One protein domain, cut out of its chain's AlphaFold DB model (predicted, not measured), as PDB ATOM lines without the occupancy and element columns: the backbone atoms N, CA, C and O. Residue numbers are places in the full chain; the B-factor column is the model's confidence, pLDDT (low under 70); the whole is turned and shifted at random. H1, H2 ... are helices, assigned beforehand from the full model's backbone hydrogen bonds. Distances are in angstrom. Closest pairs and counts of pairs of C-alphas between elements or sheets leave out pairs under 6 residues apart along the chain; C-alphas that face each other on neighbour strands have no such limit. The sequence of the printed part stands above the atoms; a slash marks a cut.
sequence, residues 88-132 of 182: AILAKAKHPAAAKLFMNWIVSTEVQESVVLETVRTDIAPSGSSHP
ATOM      1  N   ALA A  88     203.536 186.986 158.506       92.88
ATOM      2  CA  ALA A  88     204.346 185.924 159.104       92.88
ATOM      3  C   ALA A  88     205.588 185.613 158.255       92.88
ATOM      4  O   ALA A  88     205.579 185.764 157.034       92.88
ATOM      5  N   ILE A  89     206.659 185.147 158.903       92.88
ATOM      6  CA  ILE A  89     207.853 184.633 158.222       92.88
ATOM      7  C   ILE A  89     207.707 183.119 158.078       92.88
ATOM      8  O   ILE A  89     207.528 182.411 159.068       92.88
ATOM      9  N   LEU A  90     207.823 182.605 156.852       93.44
ATOM     10  CA  LEU A  90     207.807 181.162 156.614       93.44
ATOM     11  C   LEU A  90     209.046 180.496 157.229       93.44
ATOM     12  O   LEU A  90     210.169 180.952 157.025       93.44
ATOM     13  N   ALA A  91     208.857 179.354 157.897       94.38
ATOM     14  CA  ALA A  91     209.949 178.604 158.532       94.38
ATOM     15  C   ALA A  91     211.066 178.194 157.551       94.38
ATOM     16  O   ALA A  91     212.224 178.080 157.938       94.38
ATOM     17  N   LYS A  92     210.722 177.999 156.270       94.12
ATOM     18  CA  LYS A  92     211.651 177.657 155.178       94.12
ATOM     19  C   LYS A  92     211.899 178.827 154.215       94.12
ATOM     20  O   LYS A  92     212.149 178.606 153.032       94.12
ATOM     21  N   ALA A  93     211.776 180.073 154.676       92.81
ATOM     22  CA  ALA A  93     212.048 181.239 153.838       92.81
ATOM     23  C   ALA A  93     213.492 181.202 153.302       92.81
ATOM     24  O   ALA A  93     214.430 181.030 154.076       92.81
ATOM     25  N   LYS A  94     213.678 181.416 151.990       93.88
ATOM     26  CA  LYS A  94     215.014 181.469 151.354       93.88
ATOM     27  C   LYS A  94     215.884 182.611 151.907       93.88
ATOM     28  O   LYS A  94     217.101 182.487 151.958       93.88
ATOM     29  N   HIS A  95     215.255 183.706 152.345       95.44
ATOM     30  CA  HIS A  95     215.924 184.904 152.860       95.44
ATOM     31  C   HIS A  95     215.379 185.303 154.246       95.44
ATOM     32  O   HIS A  95     214.680 186.310 154.372       95.44
ATOM     33  N   PRO A  96     215.679 184.539 155.315       95.62
ATOM     34  CA  PRO A  96     215.108 184.787 156.640       95.62
ATOM     35  C   PRO A  96     215.586 186.112 157.253       95.62
ATOM     36  O   PRO A  96     214.830 186.754 157.975       95.62
ATOM     37  N   ALA A  97     216.813 186.553 156.951       96.88
ATOM     38  CA  ALA A  97     217.330 187.841 157.415       96.88
ATOM     39  C   ALA A  97     216.560 189.021 156.798       96.88
ATOM     40  O   ALA A  97     216.144 189.922 157.520       96.88
ATOM     41  N   ALA A  98     216.297 188.973 155.488       96.44
ATOM     42  CA  ALA A  98     215.504 189.988 154.797       96.44
ATOM     43  C   ALA A  98     214.046 189.997 155.285       96.44
ATOM     44  O   ALA A  98     213.485 191.061 155.517       96.44
ATOM     45  N   ALA A  99     213.454 188.820 155.522       95.31
ATOM     46  CA  ALA A  99     212.107 188.724 156.081       95.31
ATOM     47  C   ALA A  99     212.016 189.341 157.489       95.31
ATOM     48  O   ALA A  99     211.072 190.068 157.783       95.31
ATOM     49  N   LYS A 100     213.015 189.111 158.352       96.44
ATOM     50  CA  LYS A 100     213.095 189.755 159.675       96.44
ATOM     51  C   LYS A 100     213.282 191.266 159.568       96.44
ATOM     52  O   LYS A 100     212.643 192.001 160.312       96.44
ATOM     53  N   LEU A 101     214.126 191.723 158.642       97.12
ATOM     54  CA  LEU A 101     214.305 193.149 158.383       97.12
ATOM     55  C   LEU A 101     212.984 193.800 157.960       97.12
ATOM     56  O   LEU A 101     212.635 194.838 158.503       97.12
ATOM     57  N   PHE A 102     212.226 193.161 157.065       95.56
ATOM     58  CA  PHE A 102     210.910 193.644 156.648       95.56
ATOM     59  C   PHE A 102     209.919 193.725 157.818       95.56
ATOM     60  O   PHE A 102     209.243 194.737 157.969       95.56
ATOM     61  N   MET A 103     209.872 192.703 158.681       95.00
ATOM     62  CA  MET A 103     209.017 192.735 159.875       95.00
ATOM     63  C   MET A 103     209.406 193.858 160.840       95.00
ATOM     64  O   MET A 103     208.527 194.528 161.365       95.00
ATOM     65  N   ASN A 104     210.703 194.099 161.056       96.12
ATOM     66  CA  ASN A 104     211.163 195.212 161.893       96.12
ATOM     67  C   ASN A 104     210.871 196.574 161.253       96.12
ATOM     68  O   ASN A 104     210.505 197.515 161.951       96.12
ATOM     69  N   TRP A 105     211.024 196.679 159.933       96.00
ATOM     70  CA  TRP A 105     210.725 197.896 159.189       96.00
ATOM     71  C   TRP A 105     209.237 198.240 159.273       96.00
ATOM     72  O   TRP A 105     208.911 199.368 159.630       96.00
ATOM     73  N   ILE A 106     208.330 197.282 159.044       94.44
ATOM     74  CA  ILE A 106     206.893 197.590 159.001       94.44
ATOM     75  C   ILE A 106     206.325 198.041 160.355       94.44
ATOM     76  O   ILE A 106     205.396 198.842 160.384       94.44
ATOM     77  N   VAL A 107     206.896 197.580 161.474       93.88
ATOM     78  CA  VAL A 107     206.501 198.006 162.833       93.88
ATOM     79  C   VAL A 107     207.334 199.172 163.374       93.88
ATOM     80  O   VAL A 107     207.138 199.606 164.512       93.88
ATOM     81  N   SER A 108     208.281 199.689 162.589       95.00
ATOM     82  CA  SER A 108     209.076 200.851 162.983       95.00
ATOM     83  C   SER A 108     208.191 202.086 163.159       95.00
ATOM     84  O   SER A 108     207.131 202.192 162.545       95.00
ATOM     85  N   THR A 109     208.623 203.025 164.005       95.44
ATOM     86  CA  THR A 109     207.870 204.267 164.249       95.44
ATOM     87  C   THR A 109     207.645 205.035 162.950       95.44
ATOM     88  O   THR A 109     206.515 205.386 162.647       95.44
ATOM     89  N   GLU A 110     208.693 205.178 162.132       93.62
ATOM     90  CA  GLU A 110     208.624 205.855 160.834       93.62
ATOM     91  C   GLU A 110     207.511 205.282 159.946       93.62
ATOM     92  O   GLU A 110     206.699 206.030 159.405       93.62
ATOM     93  N   VAL A 111     207.434 203.955 159.813       93.75
ATOM     94  CA  VAL A 111     206.440 203.314 158.939       93.75
ATOM     95  C   VAL A 111     205.037 203.367 159.542       93.75
ATOM     96  O   VAL A 111     204.075 203.607 158.812       93.75
ATOM     97  N   GLN A 112     204.912 203.181 160.857       92.62
ATOM     98  CA  GLN A 112     203.621 203.243 161.549       92.62
ATOM     99  C   GLN A 112     203.017 204.654 161.553       92.62
ATOM    100  O   GLN A 112     201.798 204.769 161.578       92.62
ATOM    101  N   GLU A 113     203.836 205.708 161.482       90.56
ATOM    102  CA  GLU A 113     203.364 207.101 161.426       90.56
ATOM    103  C   GLU A 113     203.128 207.620 160.000       90.56
ATOM    104  O   GLU A 113     202.312 208.518 159.809       90.56
ATOM    105  N   SER A 114     203.848 207.104 158.992       86.69
ATOM    106  CA  SER A 114     203.842 207.698 157.640       86.69
ATOM    107  C   SER A 114     203.234 206.835 156.535       86.69
ATOM    108  O   SER A 114     202.830 207.369 155.502       86.69
ATOM    109  N   VAL A 115     203.176 205.512 156.712       84.25
ATOM    110  CA  VAL A 115     202.759 204.575 155.653       84.25
ATOM    111  C   VAL A 115     201.470 203.851 156.015       84.25
ATOM    112  O   VAL A 115     200.641 203.586 155.143       84.25
ATOM    113  N   VAL A 116     201.306 203.485 157.284       81.94
ATOM    114  CA  VAL A 116     200.143 202.728 157.752       81.94
ATOM    115  C   VAL A 116     199.033 203.699 158.150       81.94
ATOM    116  O   VAL A 116     199.272 204.646 158.884       81.94
ATOM    117  N   LEU A 117     197.813 203.458 157.659       77.50
ATOM    118  CA  LEU A 117     196.653 204.316 157.938       77.50
ATOM    119  C   LEU A 117     196.227 204.277 159.412       77.50
ATOM    120  O   LEU A 117     195.889 205.306 159.986       77.50
ATOM    121  N   GLU A 118     196.252 203.082 160.005       84.38
ATOM    122  CA  GLU A 118     195.932 202.841 161.411       84.38
ATOM    123  C   GLU A 118     197.065 202.051 162.060       84.38
ATOM    124  O   GLU A 118     197.351 200.911 161.677       84.38
ATOM    125  N   THR A 119     197.729 202.669 163.035       88.62
ATOM    126  CA  THR A 119     198.848 202.054 163.751       88.62
ATOM    127  C   THR A 119     198.384 200.861 164.590       88.62
ATOM    128  O   THR A 119     197.342 200.894 165.246       88.62
ATOM    129  N   VAL A 120     199.194 199.800 164.607       90.12
ATOM    130  CA  VAL A 120     198.994 198.638 165.500       90.12
ATOM    131  C   VAL A 120     199.756 198.781 166.821       90.12
ATOM    132  O   VAL A 120     199.704 197.895 167.673       90.12
ATOM    133  N   ARG A 121     200.518 199.867 166.974       92.94
ATOM    134  CA  ARG A 121     201.328 200.151 168.157       92.94
ATOM    135  C   ARG A 121     200.542 200.974 169.165       92.94
ATOM    136  O   ARG A 121     199.938 201.975 168.809       92.94
ATOM    137  N   THR A 122     200.619 200.574 170.430       93.94
ATOM    138  CA  THR A 122     199.951 201.253 171.551       93.94
ATOM    139  C   THR A 122     200.701 202.489 172.044       93.94
ATOM    140  O   THR A 122     200.177 203.238 172.857       93.94
ATOM    141  N   ASP A 123     201.957 202.669 171.630       94.94
ATOM    142  CA  ASP A 123     202.806 203.798 172.019       94.94
ATOM    143  C   ASP A 123     202.835 204.931 170.980       94.94
ATOM    144  O   ASP A 123     203.520 205.931 171.185       94.94
ATOM    145  N   ILE A 124     202.089 204.788 169.882       93.06
ATOM    146  CA  ILE A 124     201.922 205.799 168.834       93.06
ATOM    147  C   ILE A 124     200.461 206.238 168.856       93.06
ATOM    148  O   ILE A 124     199.579 205.392 168.932       93.06
ATOM    149  N   ALA A 125     200.206 207.544 168.785       90.88
ATOM    150  CA  ALA A 125     198.843 208.063 168.754       90.88
ATOM    151  C   ALA A 125     198.073 207.556 167.514       90.88
ATOM    152  O   ALA A 125     198.678 207.387 166.450       90.88
ATOM    153  N   PRO A 126     196.752 207.329 167.619       87.00
ATOM    154  CA  PRO A 126     195.935 206.976 166.464       87.00
ATOM    155  C   PRO A 126     195.894 208.133 165.455       87.00
ATOM    156  O   PRO A 126     196.095 209.296 165.811       87.00
ATOM    157  N   SER A 127     195.610 207.820 164.190       77.38
ATOM    158  CA  SER A 127     195.404 208.845 163.158       77.38
ATOM    159  C   SER A 127     194.054 209.564 163.326       77.38
ATOM    160  O   SER A 127     193.914 210.717 162.917       77.38
ATOM    161  N   GLY A 128     193.080 208.899 163.964       77.69
ATOM    162  CA  GLY A 128     191.789 209.449 164.385       77.69
ATOM    163  C   GLY A 128     191.718 209.830 165.870       77.69
ATOM    164  O   GLY A 128     192.720 210.088 166.530       77.69
ATOM    165  N   SER A 129     190.501 209.872 166.418       79.50
ATOM    166  CA  SER A 129     190.257 210.232 167.825       79.50
ATOM    167  C   SER A 129     190.567 209.113 168.824       79.50
ATOM    168  O   SER A 129     190.691 209.381 170.019       79.50
ATOM    169  N   SER A 130     190.622 207.863 168.364       86.75
ATOM    170  CA  SER A 130     190.784 206.670 169.200       86.75
ATOM    171  C   SER A 130     191.389 205.543 168.376       86.75
ATOM    172  O   SER A 130     191.252 205.530 167.149       86.75
ATOM    173  N   HIS A 131     192.044 204.591 169.032       88.44
ATOM    174  CA  HIS A 131     192.503 203.393 168.344       88.44
ATOM    175  C   HIS A 131     191.328 202.484 167.956       88.44
ATOM    176  O   HIS A 131     190.314 202.454 168.656       88.44
ATOM    177  N   PRO A 132     191.465 201.646 166.913       85.69
ATOM    178  CA  PRO A 132     190.392 200.739 166.508       85.69
ATOM    179  C   PRO A 132     189.908 199.764 167.592       85.69
ATOM    180  O   PRO A 132     188.749 199.368 167.574       85.69
TER     181      PRO A 132
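This is residues 88 to 132 of the 182 residues of an uncharacterized protein of Phytophthora fragariae (UniProt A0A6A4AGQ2). Little regular structure is found in this loose rod: helix H1 lies along its length, the short H2 turns off at the end of H1, and residues 115 to 132 wind on as a looped tail. Before H1, the first residues make a hook at the other end, where residues 91 to 97 stand free. The printed part has 45 residues, with two named helices, H1 then H2, holding 17 of them, and no named strand; the class is all helix. The radius of gyration of the C-alphas is 13.1 A, and the spans are 41 by 18 by 15 A.

Look first at H1, residues 96 to 106, then past a tight link of 2 residues to H2, residues 109 to 114. The two are close but not clearly touching; their closest C-alphas, of Trp 105 and Val 111, are 6.9 A apart. They run the same way at a steep tilt of 59 degrees. In H1 and H2 every O i to N i+4 pair is within hydrogen-bond range.

Find C-alpha 96 at (215.108, 184.787, 156.640); from there H1 runs 15.4 A to C-alpha 106. H2 ends at C-alpha 114, (203.842, 207.698, 157.640).

The C-alphas farthest apart, of Lys 94 and Ser 129, are 41.4 A apart. The printed part has no cut, and no printed residue is under 70 in pLDDT.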